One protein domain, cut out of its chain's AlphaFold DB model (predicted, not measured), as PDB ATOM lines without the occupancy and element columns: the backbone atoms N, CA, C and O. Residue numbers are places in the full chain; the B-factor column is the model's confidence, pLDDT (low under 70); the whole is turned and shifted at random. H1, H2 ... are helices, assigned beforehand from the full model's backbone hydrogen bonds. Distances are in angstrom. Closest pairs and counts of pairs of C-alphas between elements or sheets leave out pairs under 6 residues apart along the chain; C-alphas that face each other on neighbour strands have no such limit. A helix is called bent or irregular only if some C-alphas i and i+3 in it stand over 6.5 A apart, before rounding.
ATOM      1  N   HIS A  71     -71.002 -97.483 106.050       66.94
ATOM      2  CA  HIS A  71     -71.942 -98.519 105.614       66.94
ATOM      3  C   HIS A  71     -73.394 -98.178 105.991       66.94
ATOM      4  O   HIS A  71     -74.320 -98.435 105.218       66.94
ATOM      5  N   LEU A  72     -73.613 -97.584 107.168       72.19
ATOM      6  CA  LEU A  72     -74.930 -97.115 107.606       72.19
ATOM      7  C   LEU A  72     -75.441 -95.965 106.727       72.19
ATOM      8  O   LEU A  72     -76.578 -96.018 106.264       72.19
ATOM      9  N   GLU A  73     -74.599 -94.979 106.422       76.69
ATOM     10  CA  GLU A  73     -74.946 -93.874 105.518       76.69
ATOM     11  C   GLU A  73     -75.248 -94.353 104.091       76.69
ATOM     12  O   GLU A  73     -76.215 -93.902 103.472       76.69
ATOM     13  N   GLU A  74     -74.470 -95.302 103.566       77.56
ATOM     14  CA  GLU A  74     -74.733 -95.918 102.263       77.56
ATOM     15  C   GLU A  74     -76.042 -96.710 102.254       77.56
ATOM     16  O   GLU A  74     -76.805 -96.632 101.290       77.56
ATOM     17  N   THR A  75     -76.329 -97.446 103.330       77.31
ATOM     18  CA  THR A  75     -77.568 -98.224 103.455       77.31
ATOM     19  C   THR A  75     -78.784 -97.300 103.520       77.31
ATOM     20  O   THR A  75     -79.763 -97.529 102.811       77.31
ATOM     21  N   LEU A  76     -78.702 -96.206 104.284       78.50
ATOM     22  CA  LEU A  76     -79.757 -95.195 104.355       78.50
ATOM     23  C   LEU A  76     -79.988 -94.516 103.000       78.50
ATOM     24  O   LEU A  76     -81.132 -94.420 102.560       78.50
ATOM     25  N   LYS A  77     -78.920 -94.140 102.283       81.31
ATOM     26  CA  LYS A  77     -79.034 -93.583 100.924       81.31
ATOM     27  C   LYS A  77     -79.656 -94.570  99.937       81.31
ATOM     28  O   LYS A  77     -80.445 -94.166  99.085       81.31
ATOM     29  N   ARG A  78     -79.337 -95.867 100.033       77.44
ATOM     30  CA  ARG A  78     -79.953 -96.905  99.185       77.44
ATOM     31  C   ARG A  78     -81.449 -97.051  99.460       77.44
ATOM     32  O   ARG A  78     -82.206 -97.117  98.497       77.44
ATOM     33  N   ILE A  79     -81.866 -97.035 100.728       76.56
ATOM     34  CA  ILE A  79     -83.284 -97.110 101.126       76.56
ATOM     35  C   ILE A  79     -84.050 -95.856 100.685       76.56
ATOM     36  O   ILE A  79     -85.162 -95.939 100.166       76.56
ATOM     37  N   GLU A  80     -83.452 -94.674 100.842       76.81
ATOM     38  CA  GLU A  80     -84.069 -93.426 100.396       76.81
ATOM     39  C   GLU A  80     -84.263 -93.418  98.871       76.81
ATOM     40  O   GLU A  80     -85.337 -93.073  98.372       76.81
ATOM     41  N   ASN A  81     -83.254 -93.870  98.123       79.44
ATOM     42  CA  ASN A  81     -83.323 -93.964  96.668       79.44
ATOM     43  C   ASN A  81     -84.303 -95.044  96.191       79.44
ATOM     44  O   ASN A  81     -85.009 -94.816  95.206       79.44
ATOM     45  N   SER A  82     -84.396 -96.192  96.876       76.12
ATOM     46  CA  SER A  82     -85.376 -97.232  96.541       76.12
ATOM     47  C   SER A  82     -86.803 -96.754  96.786       76.12
ATOM     48  O   SER A  82     -87.648 -96.912  95.910       76.12
ATOM     49  N   ASN A  83     -87.054 -96.083  97.913       78.44
ATOM     50  CA  ASN A  83     -88.375 -95.547  98.243       78.44
ATOM     51  C   ASN A  83     -88.791 -94.431  97.277       78.44
ATOM     52  O   ASN A  83     -89.930 -94.410  96.812       78.44
ATOM     53  N   LYS A  84     -87.867 -93.530  96.912       83.06
ATOM     54  CA  LYS A  84     -88.120 -92.503  95.888       83.06
ATOM     55  C   LYS A  84     -88.433 -93.131  94.531       83.06
ATOM     56  O   LYS A  84     -89.362 -92.687  93.861       83.06
ATOM     57  N   LYS A  85     -87.696 -94.171  94.128       81.06
ATOM     58  CA  LYS A  85     -87.934 -94.882  92.866       81.06
ATOM     59  C   LYS A  85     -89.297 -95.577  92.858       81.06
ATOM     60  O   LYS A  85     -90.057 -95.389  91.913       81.06
ATOM     61  N   GLU A  86     -89.644 -96.288  93.928       83.06
ATOM     62  CA  GLU A  86     -90.942 -96.953  94.065       83.06
ATOM     63  C   GLU A  86     -92.103 -95.944  94.061       83.06
ATOM     64  O   GLU A  86     -93.108 -96.136  93.375       83.06
ATOM     65  N   MET A  87     -91.955 -94.822  94.771       78.12
ATOM     66  CA  MET A  87     -92.953 -93.756  94.781       78.12
ATOM     67  C   MET A  87     -93.123 -93.130  93.390       78.12
ATOM     68  O   MET A  87     -94.250 -92.919  92.944       78.12
ATOM     69  N   ASN A  88     -92.025 -92.901  92.668       83.81
ATOM     70  CA  ASN A  88     -92.061 -92.382  91.302       83.81
ATOM     71  C   ASN A  88     -92.728 -93.362  90.324       83.81
ATOM     72  O   ASN A  88     -93.512 -92.931  89.479       83.81
ATOM     73  N   GLU A  89     -92.499 -94.670  90.464       85.62
ATOM     74  CA  GLU A  89     -93.185 -95.700  89.672       85.62
ATOM     75  C   GLU A  89     -94.691 -95.752  89.973       85.62
ATOM     76  O   GLU A  89     -95.508 -95.865  89.054       85.62
ATOM     77  N   ARG A  90     -95.090 -95.604  91.245       85.44
ATOM     78  CA  ARG A  90     -96.508 -95.493  91.635       85.44
ATOM     79  C   ARG A  90     -97.157 -94.243  91.038       85.44
ATOM     80  O   ARG A  90     -98.252 -94.334  90.487       85.44
ATOM     81  N   ILE A  91     -96.473 -93.098  91.086       81.06
ATOM     82  CA  ILE A  91     -96.942 -91.846  90.473       81.06
ATOM     83  C   ILE A  91     -97.075 -92.004  88.954       81.06
ATOM     84  O   ILE A  91     -98.074 -91.564  88.388       81.06
ATOM     85  N   ALA A  92     -96.117 -92.657  88.290       85.25
ATOM     86  CA  ALA A  92     -96.185 -92.923  86.857       85.25
ATOM     87  C   ALA A  92     -97.405 -93.789  86.504       85.25
ATOM     88  O   ALA A  92     -98.179 -93.404  85.635       85.25
ATOM     89  N   LYS A  93     -97.654 -94.882  87.241       87.00
ATOM     90  CA  LYS A  93     -98.849 -95.729  87.056       87.00
ATOM     91  C   LYS A  93    -100.155 -94.955  87.248       87.00
ATOM     92  O   LYS A  93    -101.095 -95.145  86.479       87.00
ATOM     93  N   ILE A  94    -100.221 -94.069  88.244       84.25
ATOM     94  CA  ILE A  94    -101.396 -93.213  88.471       84.25
ATOM     95  C   ILE A  94    -101.582 -92.230  87.312       84.25
ATOM     96  O   ILE A  94    -102.703 -92.072  86.837       84.25
ATOM     97  N   LYS A  95    -100.505 -91.605  86.820       82.94
ATOM     98  CA  LYS A  95    -100.566 -90.710  85.655       82.94
ATOM     99  C   LYS A  95    -101.077 -91.443  84.420       82.94
ATOM    100  O   LYS A  95    -101.995 -90.941  83.783       82.94
ATOM    101  N   THR A  96    -100.557 -92.631  84.112       79.50
ATOM    102  CA  THR A  96    -101.025 -93.428  82.966       79.50
ATOM    103  C   THR A  96    -102.504 -93.781  83.105       79.50
ATOM    104  O   THR A  96    -103.273 -93.544  82.181       79.50
ATOM    105  N   ARG A  97    -102.940 -94.210  84.297       80.31
ATOM    106  CA  ARG A  97    -104.355 -94.495  84.576       80.31
ATOM    107  C   ARG A  97    -105.247 -93.256  84.446       80.31
ATOM    108  O   ARG A  97    -106.381 -93.369  83.998       80.31
ATOM    109  N   LEU A  98    -104.755 -92.073  84.822       75.62
ATOM    110  CA  LEU A  98    -105.461 -90.804  84.618       75.62
ATOM    111  C   LEU A  98    -105.560 -90.434  83.136       75.62
ATOM    112  O   LEU A  98    -106.596 -89.928  82.724       75.62
ATOM    113  N   TYR A  99    -104.522 -90.689  82.338       75.81
ATOM    114  CA  TYR A  99    -104.572 -90.480  80.889       75.81
ATOM    115  C   TYR A  99    -105.537 -91.452  80.200       75.81
ATOM    116  O   TYR A  99    -106.296 -91.023  79.337       75.81
ATOM    117  N   SER A 124    -119.713 -87.449  99.903       74.00
ATOM    118  CA  SER A 124    -118.648 -86.434  99.856       74.00
ATOM    119  C   SER A 124    -118.530 -85.644 101.160       74.00
ATOM    120  O   SER A 124    -117.419 -85.331 101.580       74.00
ATOM    121  N   GLU A 125    -119.649 -85.395 101.840       77.12
ATOM    122  CA  GLU A 125    -119.666 -84.760 103.157       77.12
ATOM    123  C   GLU A 125    -119.055 -85.682 104.222       77.12
ATOM    124  O   GLU A 125    -118.205 -85.250 104.996       77.12
ATOM    125  N   ALA A 126    -119.373 -86.981 104.195       79.94
ATOM    126  CA  ALA A 126    -118.741 -87.971 105.066       79.94
ATOM    127  C   ALA A 126    -117.222 -88.086 104.834       79.94
ATOM    128  O   ALA A 126    -116.456 -88.170 105.795       79.94
ATOM    129  N   ILE A 127    -116.765 -88.047 103.575       79.94
ATOM    130  CA  ILE A 127    -115.330 -88.036 103.240       79.94
ATOM    131  C   ILE A 127    -114.662 -86.766 103.773       79.94
ATOM    132  O   ILE A 127    -113.599 -86.849 104.384       79.94
ATOM    133  N   TYR A 128    -115.286 -85.602 103.580       80.50
ATOM    134  CA  TYR A 128    -114.766 -84.334 104.084       80.50
ATOM    135  C   TYR A 128    -114.683 -84.324 105.615       80.50
ATOM    136  O   TYR A 128    -113.648 -83.960 106.169       80.50
ATOM    137  N   ASN A 129    -115.722 -84.804 106.299       82.00
ATOM    138  CA  ASN A 129    -115.758 -84.890 107.757       82.00
ATOM    139  C   ASN A 129    -114.705 -85.867 108.301       82.00
ATOM    140  O   ASN A 129    -114.049 -85.555 109.293       82.00
ATOM    141  N   ASN A 130    -114.477 -87.004 107.633       86.62
ATOM    142  CA  ASN A 130    -113.412 -87.947 107.994       86.62
ATOM    143  C   ASN A 130    -112.009 -87.386 107.741       86.62
ATOM    144  O   ASN A 130    -111.106 -87.574 108.555       86.62
ATOM    145  N   LEU A 131    -111.811 -86.673 106.633       83.69
ATOM    146  CA  LEU A 131    -110.547 -85.996 106.365       83.69
ATOM    147  C   LEU A 131    -110.294 -84.905 107.410       83.69
ATOM    148  O   LEU A 131    -109.190 -84.797 107.935       83.69
ATOM    149  N   GLN A 132    -111.318 -84.122 107.746       83.44
ATOM    150  CA  GLN A 132    -111.216 -83.058 108.734       83.44
ATOM    151  C   GLN A 132    -110.961 -83.615 110.138       83.44
ATOM    152  O   GLN A 132    -110.131 -83.066 110.860       83.44
ATOM    153  N   SER A 133    -111.632 -84.700 110.535       81.31
ATOM    154  CA  SER A 133    -111.393 -85.354 111.824       81.31
ATOM    155  C   SER A 133    -109.992 -85.968 111.888       81.31
ATOM    156  O   SER A 133    -109.304 -85.795 112.893       81.31
ATOM    157  N   SER A 134    -109.520 -86.585 110.801       85.00
ATOM    158  CA  SER A 134    -108.151 -87.097 110.682       85.00
ATOM    159  C   SER A 134    -107.113 -85.976 110.766       85.00
ATOM    160  O   SER A 134    -106.172 -86.080 111.549       85.00
ATOM    161  N   LEU A 135    -107.311 -84.868 110.046       83.06
ATOM    162  CA  LEU A 135    -106.416 -83.711 110.088       83.06
ATOM    163  C   LEU A 135    -106.373 -83.092 111.490       83.06
ATOM    164  O   LEU A 135    -105.295 -82.794 111.992       83.06
ATOM    165  N   ARG A 136    -107.532 -82.939 112.146       83.56
ATOM    166  CA  ARG A 136    -107.615 -82.457 113.534       83.56
ATOM    167  C   ARG A 136    -106.886 -83.393 114.489       83.56
ATOM    168  O   ARG A 136    -106.172 -82.906 115.355       83.56
ATOM    169  N   LYS A 137    -107.034 -84.709 114.318       87.44
ATOM    170  CA  LYS A 137    -106.333 -85.708 115.129       87.44
ATOM    171  C   LYS A 137    -104.819 -85.595 114.959       87.44
ATOM    172  O   LYS A 137    -104.120 -85.487 115.955       87.44
ATOM    173  N   VAL A 138    -104.323 -85.556 113.722       83.62
ATOM    174  CA  VAL A 138    -102.882 -85.424 113.440       83.62
ATOM    175  C   VAL A 138    -102.339 -84.096 113.970       83.62
ATOM    176  O   VAL A 138    -101.295 -84.074 114.615       83.62
ATOM    177  N   ALA A 139    -103.060 -82.993 113.758       76.44
ATOM    178  CA  ALA A 139    -102.680 -81.689 114.291       76.44
ATOM    179  C   ALA A 139    -102.649 -81.691 115.827       76.44
ATOM    180  O   ALA A 139    -101.719 -81.153 116.418       76.44
ATOM    181  N   PHE A 140    -103.626 -82.332 116.472       82.69
ATOM    182  CA  PHE A 140    -103.656 -82.487 117.921       82.69
ATOM    183  C   PHE A 140    -102.496 -83.347 118.425       82.69
ATOM    184  O   PHE A 140    -101.810 -82.937 119.348       82.69
ATOM    185  N   GLU A 141    -102.215 -84.493 117.805       82.75
ATOM    186  CA  GLU A 141    -101.075 -85.345 118.171       82.75
ATOM    187  C   GLU A 141     -99.742 -84.598 118.033       82.75
ATOM    188  O   GLU A 141     -98.889 -84.669 118.920       82.75
ATOM    189  N   MET A 142     -99.576 -83.820 116.960       82.00
ATOM    190  CA  MET A 142     -98.410 -82.957 116.781       82.00
ATOM    191  C   MET A 142     -98.327 -81.869 117.855       82.00
ATOM    192  O   MET A 142     -97.245 -81.646 118.397       82.00
ATOM    193  N   LEU A 143     -99.444 -81.216 118.188       79.69
ATOM    194  CA  LEU A 143     -99.497 -80.206 119.246       79.69
ATOM    195  C   LEU A 143     -99.181 -80.806 120.613       79.69
ATOM    196  O   LEU A 143     -98.378 -80.244 121.341       79.69
ATOM    197  N   VAL A 144     -99.747 -81.964 120.949       81.12
ATOM    198  CA  VAL A 144     -99.471 -82.674 122.204       81.12
ATOM    199  C   VAL A 144     -97.989 -83.011 122.311       81.12
ATOM    200  O   VAL A 144     -97.377 -82.771 123.348       81.12
ATOM    201  N   LYS A 145     -97.384 -83.502 121.226       85.00
ATOM    202  CA  LYS A 145     -95.944 -83.753 121.195       85.00
ATOM    203  C   LYS A 145     -95.145 -82.470 121.438       85.00
ATOM    204  O   LYS A 145     -94.261 -82.457 122.284       85.00
ATOM    205  N   GLN A 146     -95.495 -81.376 120.760       81.62
ATOM    206  CA  GLN A 146     -94.840 -80.082 120.963       81.62
ATOM    207  C   GLN A 146     -95.018 -79.543 122.384       81.62
ATOM    208  O   GLN A 146     -94.080 -78.966 122.926       81.62
ATOM    209  N   ILE A 147     -96.192 -79.743 122.988       82.94
ATOM    210  CA  ILE A 147     -96.463 -79.401 124.381       82.94
ATOM    211  C   ILE A 147     -95.477 -80.147 125.274       82.94
ATOM    212  O   ILE A 147     -94.758 -79.504 126.026       82.94
ATOM    213  N   PHE A 148     -95.372 -81.473 125.166       81.25
ATOM    214  CA  PHE A 148     -94.451 -82.241 126.009       81.25
ATOM    215  C   PHE A 148     -92.975 -81.919 125.751       81.25
ATOM    216  O   PHE A 148     -92.200 -81.861 126.702       81.25
ATOM    217  N   ASP A 149     -92.597 -81.632 124.505       84.31
ATOM    218  CA  ASP A 149     -91.222 -81.265 124.155       84.31
ATOM    219  C   ASP A 149     -90.844 -79.868 124.693       84.31
ATOM    220  O   ASP A 149     -89.704 -79.642 125.102       84.31
ATOM    221  N   LYS A 150     -91.785 -78.909 124.706       80.44
ATOM    222  CA  LYS A 150     -91.531 -77.501 125.080       80.44
ATOM    223  C   LYS A 150     -91.901 -77.146 126.514       80.44
ATOM    224  O   LYS A 150     -91.346 -76.193 127.058       80.44
ATOM    225  N   MET A 151     -92.795 -77.895 127.150       78.44
ATOM    226  CA  MET A 151     -93.265 -77.619 128.507       78.44
ATOM    227  C   MET A 151     -92.128 -77.594 129.544       78.44
ATOM    228  O   MET A 151     -92.113 -76.653 130.337       78.44
ATOM    229  N   PRO A 152     -91.131 -78.506 129.533       80.12
ATOM    230  CA  PRO A 152     -90.011 -78.431 130.473       80.12
ATOM    231  C   PRO A 152     -89.215 -77.126 130.344       80.12
ATOM    232  O   PRO A 152     -88.885 -76.497 131.346       80.12
ATOM    233  N   GLU A 153     -88.964 -76.673 129.112       80.38
ATOM    234  CA  GLU A 153     -88.256 -75.416 128.834       80.38
ATOM    235  C   GLU A 153     -89.041 -74.204 129.367       80.38
ATOM    236  O   GLU A 153     -88.473 -73.302 129.984       80.38
ATOM    237  N   LEU A 154     -90.362 -74.197 129.168       77.00
ATOM    238  CA  LEU A 154     -91.253 -73.128 129.629       77.00
ATOM    239  C   LEU A 154     -91.375 -73.093 131.159       77.00
ATOM    240  O   LEU A 154     -91.378 -72.015 131.754       77.00
ATOM    241  N   ILE A 155     -91.412 -74.259 131.804       74.38
ATOM    242  CA  ILE A 155     -91.437 -74.381 133.263       74.38
ATOM    243  C   ILE A 155     -90.139 -73.854 133.885       74.38
ATOM    244  O   ILE A 155     -90.184 -73.137 134.882       74.38
ATOM    245  N   VAL A 156     -88.976 -74.154 133.298       77.00
ATOM    246  CA  VAL A 156     -87.692 -73.621 133.789       77.00
ATOM    247  C   VAL A 156     -87.660 -72.094 133.675       77.00
ATOM    248  O   VAL A 156     -87.231 -71.412 134.609       77.00
ATOM    249  N   LYS A 157     -88.198 -71.534 132.582       71.50
ATOM    250  CA  LYS A 157     -88.330 -70.077 132.419       71.50
ATOM    251  C   LYS A 157     -89.224 -69.452 133.495       71.50
ATOM    252  O   LYS A 157     -88.891 -68.370 133.967       71.50
ATOM    253  N   MET A 158     -90.264 -70.146 133.977       64.94
ATOM    254  CA  MET A 158     -91.145 -69.672 135.063       64.94
ATOM    255  C   MET A 158     -90.381 -69.194 136.303       64.94
ATOM    256  O   MET A 158     -90.733 -68.178 136.901       64.94
ATOM    257  N   GLN A 159     -89.328 -69.917 136.699       61.72
ATOM    258  CA  GLN A 159     -88.541 -69.568 137.885       61.72
ATOM    259  C   GLN A 159     -87.790 -68.243 137.704       61.72
ATOM    260  O   GLN A 159     -87.611 -67.503 138.668       61.72
ATOM    261  N   GLN A 160     -87.420 -67.912 136.464       61.12
ATOM    262  CA  GLN A 160     -86.749 -66.665 136.097       61.12
ATOM    263  C   GLN A 160     -87.749 -65.513 135.915       61.12
ATOM    264  O   GLN A 160     -87.442 -64.367 136.231       61.12
ATOM    265  N   THR A 161     -88.968 -65.803 135.447       59.66
ATOM    266  CA  THR A 161     -90.017 -64.798 135.183       59.66
ATOM    267  C   THR A 161     -90.877 -64.465 136.405       59.66
ATOM    268  O   THR A 161     -91.748 -63.608 136.315       59.66
ATOM    269  N   ARG A 162     -90.643 -65.095 137.566       58.03
ATOM    270  CA  ARG A 162     -91.450 -64.904 138.788       58.03
ATOM    271  C   ARG A 162     -91.490 -63.450 139.292       58.03
ATOM    272  O   ARG A 162     -92.388 -63.101 140.051       58.03
ATOM    273  N   ALA A 163     -90.544 -62.613 138.864       55.34
ATOM    274  CA  ALA A 163     -90.491 -61.182 139.170       55.34
ATOM    275  C   ALA A 163     -91.265 -60.288 138.175       55.34
ATOM    276  O   ALA A 163     -91.426 -59.097 138.431       55.34
ATOM    277  N   GLN A 164     -91.734 -60.826 137.045       61.47
ATOM    278  CA  GLN A 164     -92.467 -60.070 136.030       61.47
ATOM    279  C   GLN A 164     -93.973 -60.115 136.309       61.47
ATOM    280  O   GLN A 164     -94.569 -61.179 136.482       61.47
ATOM    281  N   THR A 165     -94.598 -58.940 136.338       62.50
ATOM    282  CA  THR A 165     -96.048 -58.772 136.419       62.50
ATOM    283  C   THR A 165     -96.713 -59.420 135.207       62.50
ATOM    284  O   THR A 165     -96.523 -58.979 134.074       62.50
ATOM    285  N   MET A 166     -97.481 -60.488 135.435       67.88
ATOM    286  CA  MET A 166     -98.196 -61.171 134.358       67.88
ATOM    287  C   MET A 166     -99.376 -60.331 133.850       67.88
ATOM    288  O   MET A 166    -100.056 -59.690 134.658       67.88
ATOM    289  N   PRO A 167     -99.654 -60.352 132.534       77.81
ATOM    290  CA  PRO A 167    -100.809 -59.667 131.974       77.81
ATOM    291  C   PRO A 167    -102.126 -60.275 132.498       77.81
ATOM    292  O   PRO A 167    -102.181 -61.469 132.812       77.81
ATOM    293  N   PRO A 168    -103.207 -59.478 132.596       77.25
ATOM    294  CA  PRO A 168    -104.474 -59.918 133.191       77.25
ATOM    295  C   PRO A 168    -105.110 -61.095 132.433       77.25
ATOM    296  O   PRO A 168    -105.690 -61.980 133.054       77.25
ATOM    297  N   GLU A 169    -104.935 -61.151 131.113       80.62
ATOM    298  CA  GLU A 169    -105.425 -62.238 130.255       80.62
ATOM    299  C   GLU A 169    -104.748 -63.578 130.578       80.62
ATOM    300  O   GLU A 169    -105.405 -64.616 130.661       80.62
ATOM    301  N   MET A 170    -103.438 -63.547 130.848       79.62
ATOM    302  CA  MET A 170    -102.668 -64.724 131.258       79.62
ATOM    303  C   MET A 170    -103.129 -65.236 132.621       79.62
ATOM    304  O   MET A 170    -103.205 -66.442 132.834       79.62
ATOM    305  N   LYS A 171    -103.492 -64.332 133.539       82.44
ATOM    306  CA  LYS A 171    -104.056 -64.719 134.834       82.44
ATOM    307  C   LYS A 171    -105.385 -65.456 134.663       82.44
ATOM    308  O   LYS A 171    -105.555 -66.525 135.232       82.44
ATOM    309  N   THR A 172    -106.289 -64.945 133.828       85.88
ATOM    310  CA  THR A 172    -107.554 -65.637 133.534       85.88
ATOM    311  C   THR A 172    -107.316 -67.007 132.893       85.88
ATOM    312  O   THR A 172    -107.980 -67.984 133.244       85.88
ATOM    313  N   LEU A 173    -106.342 -67.121 131.986       86.69
ATOM    314  CA  LEU A 173    -105.976 -68.404 131.384       86.69
ATOM    315  C   LEU A 173    -105.420 -69.391 132.424       86.69
ATOM    316  O   LEU A 173    -105.807 -70.556 132.432       86.69
ATOM    317  N   LEU A 174    -104.566 -68.933 133.336       87.25
ATOM    318  CA  LEU A 174    -104.053 -69.748 134.439       87.25
ATOM    319  C   LEU A 174    -105.176 -70.232 135.359       87.25
ATOM    320  O   LEU A 174    -105.242 -71.425 135.646       87.25
ATOM    321  N   ASP A 175    -106.078 -69.336 135.761       86.62
ATOM    322  CA  ASP A 175    -107.199 -69.657 136.648       86.62
ATOM    323  C   ASP A 175    -108.137 -70.691 135.996       86.62
ATOM    324  O   ASP A 175    -108.574 -71.647 136.640       86.62
ATOM    325  N   THR A 176    -108.407 -70.558 134.692       89.94
ATOM    326  CA  THR A 176    -109.219 -71.538 133.948       89.94
ATOM    327  C   THR A 176    -108.515 -72.886 133.777       89.94
ATOM    328  O   THR A 176    -109.149 -73.932 133.938       89.94
ATOM    329  N   LEU A 177    -107.207 -72.902 133.503       88.88
ATOM    330  CA  LEU A 177    -106.422 -74.138 133.438       88.88
ATOM    331  C   LEU A 177    -106.362 -74.838 134.801       88.88
ATOM    332  O   LEU A 177    -106.540 -76.048 134.888       88.88
ATOM    333  N   GLN A 178    -106.215 -74.085 135.885       88.25
ATOM    334  CA  GLN A 178    -106.235 -74.646 137.229       88.25
ATOM    335  C   GLN A 178    -107.617 -75.205 137.591       88.25
ATOM    336  O   GLN A 178    -107.712 -76.326 138.087       88.25
ATOM    337  N   ALA A 179    -108.694 -74.477 137.284       89.25
ATOM    338  CA  ALA A 179    -110.058 -74.951 137.502       89.25
ATOM    339  C   ALA A 179    -110.367 -76.223 136.695       89.25
ATOM    340  O   ALA A 179    -110.988 -77.149 137.214       89.25
ATOM    341  N   THR A 180    -109.908 -76.300 135.443       89.69
ATOM    342  CA  THR A 180    -110.084 -77.501 134.612       89.69
ATOM    343  C   THR A 180    -109.278 -78.685 135.132       89.69
ATOM    344  O   THR A 180    -109.821 -79.784 135.207       89.69
ATOM    345  N   LEU A 181    -108.031 -78.487 135.568       88.81
ATOM    346  CA  LEU A 181    -107.256 -79.554 136.207       88.81
ATOM    347  C   LEU A 181    -107.945 -80.069 137.468       88.81
ATOM    348  O   LEU A 181    -108.074 -81.277 137.628       88.81
ATOM    349  N   ILE A 182    -108.460 -79.171 138.310       90.31
ATOM    350  CA  ILE A 182    -109.202 -79.552 139.516       90.31
ATOM    351  C   ILE A 182    -110.485 -80.312 139.165       90.31
ATOM    352  O   ILE A 182    -110.829 -81.283 139.833       90.31
ATOM    353  N   TYR A 183    -111.187 -79.910 138.105       92.12
ATOM    354  CA  TYR A 183    -112.399 -80.594 137.658       92.12
ATOM    355  C   TYR A 183    -112.133 -82.039 137.208       92.12
ATOM    356  O   TYR A 183    -112.921 -82.929 137.522       92.12
ATOM    357  N   TYR A 184    -111.028 -82.286 136.496       89.69
ATOM    358  CA  TYR A 184    -110.710 -83.618 135.965       89.69
ATOM    359  C   TYR A 184    -109.931 -84.511 136.934       89.69
ATOM    360  O   TYR A 184    -110.131 -85.723 136.930       89.69
ATOM    361  N   LEU A 185    -109.027 -83.935 137.726       88.50
ATOM    362  CA  LEU A 185    -108.086 -84.672 138.575       88.50
ATOM    363  C   LEU A 185    -108.408 -84.557 140.072       88.50
ATOM    364  O   LEU A 185    -107.822 -85.281 140.870       88.50
ATOM    365  N   GLY A 186    -109.349 -83.691 140.457       89.12
ATOM    366  CA  GLY A 186    -109.659 -83.386 141.854       89.12
ATOM    367  C   GLY A 186    -108.774 -82.281 142.438       89.12
ATOM    368  O   GLY A 186    -107.892 -81.733 141.776       89.12
ATOM    369  N   GLN A 187    -109.036 -81.912 143.695       89.75
ATOM    370  CA  GLN A 187    -108.195 -80.947 144.409       89.75
ATOM    371  C   GLN A 187    -106.840 -81.577 144.774       89.75
ATOM    372  O   GLN A 187    -106.814 -82.752 145.149       89.75
ATOM    373  N   PRO A 188    -105.733 -80.815 144.699       88.88
ATOM    374  CA  PRO A 188    -104.422 -81.312 145.097       88.88
ATOM    375  C   PRO A 188    -104.440 -81.710 146.576       88.88
ATOM    376  O   PRO A 188    -104.879 -80.947 147.435       88.88
ATOM    377  N   THR A 189    -103.968 -82.917 146.869       89.25
ATOM    378  CA  THR A 189    -103.975 -83.496 148.222       89.25
ATOM    379  C   THR A 189    -102.732 -83.128 149.027       89.25
ATOM    380  O   THR A 189    -102.723 -83.241 150.253       89.25
ATOM    381  N   ASN A 190    -101.671 -82.692 148.347       91.38
ATOM    382  CA  ASN A 190    -100.381 -82.371 148.939       91.38
ATOM    383  C   ASN A 190     -99.718 -81.169 148.237       91.38
ATOM    384  O   ASN A 190    -100.026 -80.835 147.092       91.38
ATOM    385  N   GLU A 191     -98.757 -80.528 148.912       88.25
ATOM    386  CA  GLU A 191     -98.029 -79.361 148.376       88.25
ATOM    387  C   GLU A 191     -97.223 -79.674 147.103       88.25
ATOM    388  O   GLU A 191     -96.835 -78.776 146.347       88.25
ATOM    389  N   HIS A 192     -96.883 -80.946 146.885       87.12
ATOM    390  CA  HIS A 192     -96.168 -81.369 145.689       87.12
ATOM    391  C   HIS A 192     -97.097 -81.369 144.469       87.12
ATOM    392  O   HIS A 192     -96.745 -80.796 143.443       87.12
ATOM    393  N   GLU A 193     -98.297 -81.924 144.602       86.50
ATOM    394  CA  GLU A 193     -99.367 -81.895 143.608       86.50
ATOM    395  C   GLU A 193     -99.794 -80.467 143.310       86.50
ATOM    396  O   GLU A 193     -99.917 -80.107 142.142       86.50
ATOM    397  N   GLU A 194     -99.928 -79.621 144.332       87.94
ATOM    398  CA  GLU A 194    -100.221 -78.203 144.129       87.94
ATOM    399  C   GLU A 194     -99.126 -77.522 143.293       87.94
ATOM    400  O   GLU A 194     -99.413 -76.790 142.340       87.94
ATOM    401  N   ARG A 195     -97.848 -77.814 143.576       85.69
ATOM    402  CA  ARG A 195     -96.740 -77.347 142.737       85.69
ATOM    403  C   ARG A 195     -96.852 -77.887 141.317       85.69
ATOM    404  O   ARG A 195     -96.748 -77.091 140.390       85.69
ATOM    405  N   VAL A 196     -97.082 -79.182 141.124       86.00
ATOM    406  CA  VAL A 196     -97.216 -79.789 139.791       86.00
ATOM    407  C   VAL A 196     -98.355 -79.141 139.005       86.00
ATOM    408  O   VAL A 196     -98.146 -78.766 137.854       86.00
ATOM    409  N   PHE A 197     -99.514 -78.919 139.627       88.75
ATOM    410  CA  PHE A 197    -100.658 -78.249 139.007       88.75
ATOM    411  C   PHE A 197    -100.288 -76.834 138.569       88.75
ATOM    412  O   PHE A 197    -100.525 -76.465 137.423       88.75
ATOM    413  N   ASN A 198     -99.626 -76.066 139.435       86.25
ATOM    414  CA  ASN A 198     -99.174 -74.716 139.102       86.25
ATOM    415  C   ASN A 198     -98.163 -74.705 137.941       86.25
ATOM    416  O   ASN A 198     -98.258 -73.865 137.047       86.25
ATOM    417  N   HIS A 199     -97.216 -75.649 137.920       85.12
ATOM    418  CA  HIS A 199     -96.217 -75.749 136.848       85.12
ATOM    419  C   HIS A 199     -96.865 -76.167 135.525       85.12
ATOM    420  O   HIS A 199     -96.514 -75.630 134.476       85.12
ATOM    421  N   LEU A 200     -97.831 -77.086 135.572       85.88
ATOM    422  CA  LEU A 200     -98.563 -77.535 134.395       85.88
ATOM    423  C   LEU A 200     -99.431 -76.408 133.825       85.88
ATOM    424  O   LEU A 200     -99.331 -76.114 132.635       85.88
ATOM    425  N   SER A 201    -100.220 -75.735 134.667       87.75
ATOM    426  CA  SER A 201    -101.036 -74.583 134.266       87.75
ATOM    427  C   SER A 201    -100.175 -73.487 133.649       87.75
ATOM    428  O   SER A 201    -100.509 -72.980 132.581       87.75
ATOM    429  N   PHE A 202     -99.030 -73.161 134.255       85.25
ATOM    430  CA  PHE A 202     -98.119 -72.162 133.705       85.25
ATOM    431  C   PHE A 202     -97.475 -72.589 132.388       85.25
ATOM    432  O   PHE A 202     -97.471 -71.817 131.430       85.25
ATOM    433  N   GLY A 203     -96.952 -73.814 132.320       82.81
ATOM    434  CA  GLY A 203     -96.341 -74.348 131.108       82.81
ATOM    435  C   GLY A 203     -97.324 -74.363 129.938       82.81
ATOM    436  O   GLY A 203     -96.970 -73.949 128.837       82.81
ATOM    437  N   LEU A 204     -98.574 -74.761 130.187       85.69
ATOM    438  CA  LEU A 204     -99.647 -74.737 129.194       85.69
ATOM    439  C   LEU A 204    -100.040 -73.311 128.800       85.69
ATOM    440  O   LEU A 204    -100.171 -73.033 127.611       85.69
ATOM    441  N   ALA A 205    -100.182 -72.397 129.759       84.94
ATOM    442  CA  ALA A 205    -100.552 -71.016 129.472       84.94
ATOM    443  C   ALA A 205     -99.485 -70.308 128.615       84.94
ATOM    444  O   ALA A 205     -99.808 -69.694 127.597       84.94
ATOM    445  N   LYS A 206     -98.200 -70.490 128.948       83.25
ATOM    446  CA  LYS A 206     -97.076 -69.991 128.142       83.25
ATOM    447  C   LYS A 206     -96.948 -70.679 126.793       83.25
ATOM    448  O   LYS A 206     -96.566 -70.041 125.814       83.25
ATOM    449  N   PHE A 207     -97.273 -71.966 126.713       83.50
ATOM    450  CA  PHE A 207     -97.313 -72.657 125.434       83.50
ATOM    451  C   PHE A 207     -98.394 -72.065 124.525       83.50
ATOM    452  O   PHE A 207     -98.118 -71.799 123.360       83.50
ATOM    453  N   ILE A 208     -99.594 -71.817 125.055       83.81
ATOM    454  CA  ILE A 208    -100.701 -71.209 124.305       83.81
ATOM    455  C   ILE A 208    -100.326 -69.802 123.831       83.81
ATOM    456  O   ILE A 208    -100.531 -69.497 122.660       83.81
ATOM    457  N   GLU A 209     -99.725 -68.976 124.691       83.06
ATOM    458  CA  GLU A 209     -99.207 -67.653 124.312       83.06
ATOM    459  C   GLU A 209     -98.204 -67.758 123.155       83.06
ATOM    460  O   GLU A 209     -98.395 -67.138 122.111       83.06
ATOM    461  N   ASN A 210     -97.217 -68.650 123.268       81.75
ATOM    462  CA  ASN A 210     -96.245 -68.895 122.204       81.75
ATOM    463  C   ASN A 210     -96.906 -69.416 120.911       81.75
ATOM    464  O   ASN A 210     -96.481 -69.069 119.813       81.75
ATOM    465  N   VAL A 211     -97.950 -70.246 120.993       80.88
ATOM    466  CA  VAL A 211     -98.704 -70.677 119.804       80.88
ATOM    467  C   VAL A 211     -99.413 -69.491 119.153       80.88
ATOM    468  O   VAL A 211     -99.323 -69.344 117.936       80.88
ATOM    469  N   ILE A 212    -100.080 -68.633 119.929       80.25
ATOM    470  CA  ILE A 212    -100.779 -67.444 119.418       80.25
ATOM    471  C   ILE A 212     -99.791 -66.494 118.728       80.25
ATOM    472  O   ILE A 212    -100.029 -66.077 117.591       80.25
ATOM    473  N   GLU A 213     -98.650 -66.219 119.360       78.75
ATOM    474  CA  GLU A 213     -97.584 -65.389 118.787       78.75
ATOM    475  C   GLU A 213     -97.044 -65.981 117.475       78.75
ATOM    476  O   GLU A 213     -96.929 -65.287 116.459       78.75
ATOM    477  N   ASN A 214     -96.781 -67.291 117.444       76.25
ATOM    478  CA  ASN A 214     -96.279 -67.966 116.246       76.25
ATOM    479  C   ASN A 214     -97.315 -68.020 115.114       76.25
ATOM    480  O   ASN A 214     -96.943 -67.937 113.943       76.25
ATOM    481  N   VAL A 215     -98.608 -68.139 115.427       74.25
ATOM    482  CA  VAL A 215     -99.681 -68.082 114.423       74.25
ATOM    483  C   VAL A 215     -99.730 -66.697 113.779       74.25
ATOM    484  O   VAL A 215     -99.739 -66.611 112.551       74.25
ATOM    485  N   HIS A 216     -99.671 -65.623 114.571       62.56
ATOM    486  CA  HIS A 216     -99.626 -64.257 114.038       62.56
ATOM    487  C   HIS A 216     -98.404 -64.015 113.145       62.56
ATOM    488  O   HIS A 216     -98.531 -63.451 112.057       62.56
ATOM    489  N   THR A 217     -97.234 -64.493 113.566       68.56
ATOM    490  CA  THR A 217     -95.976 -64.286 112.836       68.56
ATOM    491  C   THR A 217     -95.946 -65.069 111.517       68.56
ATOM    492  O   THR A 217     -95.604 -64.521 110.466       68.56
ATOM    493  N   ASN A 218     -96.390 -66.332 111.528       63.09
ATOM    494  CA  ASN A 218     -96.445 -67.169 110.325       63.09
ATOM    495  C   ASN A 218     -97.516 -66.706 109.326       63.09
ATOM    496  O   ASN A 218     -97.324 -66.824 108.115       63.09
ATOM    497  N   GLN A 219     -98.628 -66.143 109.806       59.03
ATOM    498  CA  GLN A 219     -99.666 -65.592 108.937       59.03
ATOM    499  C   GLN A 219     -99.161 -64.355 108.177       59.03
ATOM    500  O   GLN A 219     -99.378 -64.251 106.972       59.03
ATOM    501  N   GLN A 220     -98.398 -63.482 108.839       57.44
ATOM    502  CA  GLN A 220     -97.785 -62.311 108.201       57.44
ATOM    503  C   GLN A 220     -96.669 -62.674 107.209       57.44
ATOM    504  O   GLN A 220     -96.523 -62.013 106.181       57.44
ATOM    505  N   HIS A 221     -95.878 -63.719 107.479       54.12
ATOM    506  CA  HIS A 221     -94.876 -64.212 106.523       54.12
ATOM    507  C   HIS A 221     -95.526 -64.830 105.282       54.12
ATOM    508  O   HIS A 221     -95.141 -64.504 104.162       54.12
ATOM    509  N   SER A 222     -96.593 -65.613 105.461       54.66
ATOM    510  CA  SER A 222     -97.332 -66.189 104.335       54.66
ATOM    511  C   SER A 222     -98.033 -65.133 103.464       54.66
ATOM    512  O   SER A 222     -98.262 -65.384 102.282       54.66
ATOM    513  N   GLU A 223     -98.371 -63.962 104.018       53.16
ATOM    514  CA  GLU A 223     -98.910 -62.819 103.268       53.16
ATOM    515  C   GLU A 223     -97.824 -62.030 102.518       53.16
ATOM    516  O   GLU A 223     -98.067 -61.600 101.391       53.16
ATOM    517  N   ARG A 224     -96.615 -61.889 103.084       53.56
ATOM    518  CA  ARG A 224     -95.482 -61.234 102.399       53.56
ATOM    519  C   ARG A 224     -94.920 -62.063 101.247       53.56
ATOM    520  O   ARG A 224     -94.651 -61.507 100.184       53.56
ATOM    521  N   ASP A 225     -94.802 -63.376 101.419       48.34
ATOM    522  CA  ASP A 225     -94.258 -64.254 100.375       48.34
ATOM    523  C   ASP A 225     -95.244 -64.457  99.213       48.34
ATOM    524  O   ASP A 225     -94.834 -64.615  98.066       48.34
ATOM    525  N   GLY A 226     -96.554 -64.351  99.469       47.78
ATOM    526  CA  GLY A 226     -97.586 -64.369  98.425       47.78
ATOM    527  C   GLY A 226     -97.674 -63.087  97.587       47.78
ATOM    528  O   GLY A 226     -98.397 -63.064  96.593       47.78
ATOM    529  N   GLN A 227     -96.970 -62.021  97.979       46.47
ATOM    530  CA  GLN A 227     -97.000 -60.720  97.304       46.47
ATOM    531  C   GLN A 227     -95.715 -60.428  96.512       46.47
ATOM    532  O   GLN A 227     -95.724 -59.577  95.623       46.47
TER     533      GLN A 227
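This is residues 71 to 99 and 124 to 227 of the 252 residues of a protein of Anopheles culicifacies (UniProt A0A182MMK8). Bent helix H2 and long helix H4 meet at a small junction, where H2b and H3 pack on H4; residues 124 to 142 of H2 and 212 to 227 of H4 stick out from it as arms, and H1 is a separate rod. The printed part has 133 residues with four named helices, H1 to H4 in order, and no named strand: all helix. It is extended, radius of gyration of the C-alphas 23.0 A, spanning 65 by 47 by 38 A.

H2, residues 124 to 161, was assigned as one helix by its hydrogen bonds but is bent, C-alphas 149 and 152 being 7.0 A apart; its arms are H2a, 124 to 149, 37.0 A, and H2b, 152 to 161. H4, 191 to 227, 54.4 A, ends at C-alpha 227 (-97.000, -60.720, 97.304). H3 is 168 to 185. H1, 71 to 99, 41.7 A, begins at C-alpha 71 (-71.942, -98.519, 105.614).

H2a and H2b stand at a steep tilt of 57 degrees. H2b touches H4 at residues 199 to 207 alone, about perpendicular at 80 degrees; the closest C-alphas, of Ile 155 and Gly 203, are 5.4 A apart. H3 touches H4 at 197 to 205 alone, a steep tilt of 54 degrees, opposite ways; the closest C-alphas, of Leu 177 and Ser 201, are 5.5 A apart. H2a and H4 are close but not clearly touching, the closest C-alphas, of Ile 147 and Phe 207, 6.9 A apart. H1 is apart from H2a, H2b, H3 and H4. Every O i to N i+4 pair is within hydrogen-bond range in H1, H2a and H3, 4 of 6 in H2b and 32 of 33 in H4.

Residues 100 to 123 are not printed; C-alphas 99 and 124 are 24.0 A apart across the cut. No link printed whole is long. The pLDDT is under 70 at residues 71, 158 to 166 and 216 to 227.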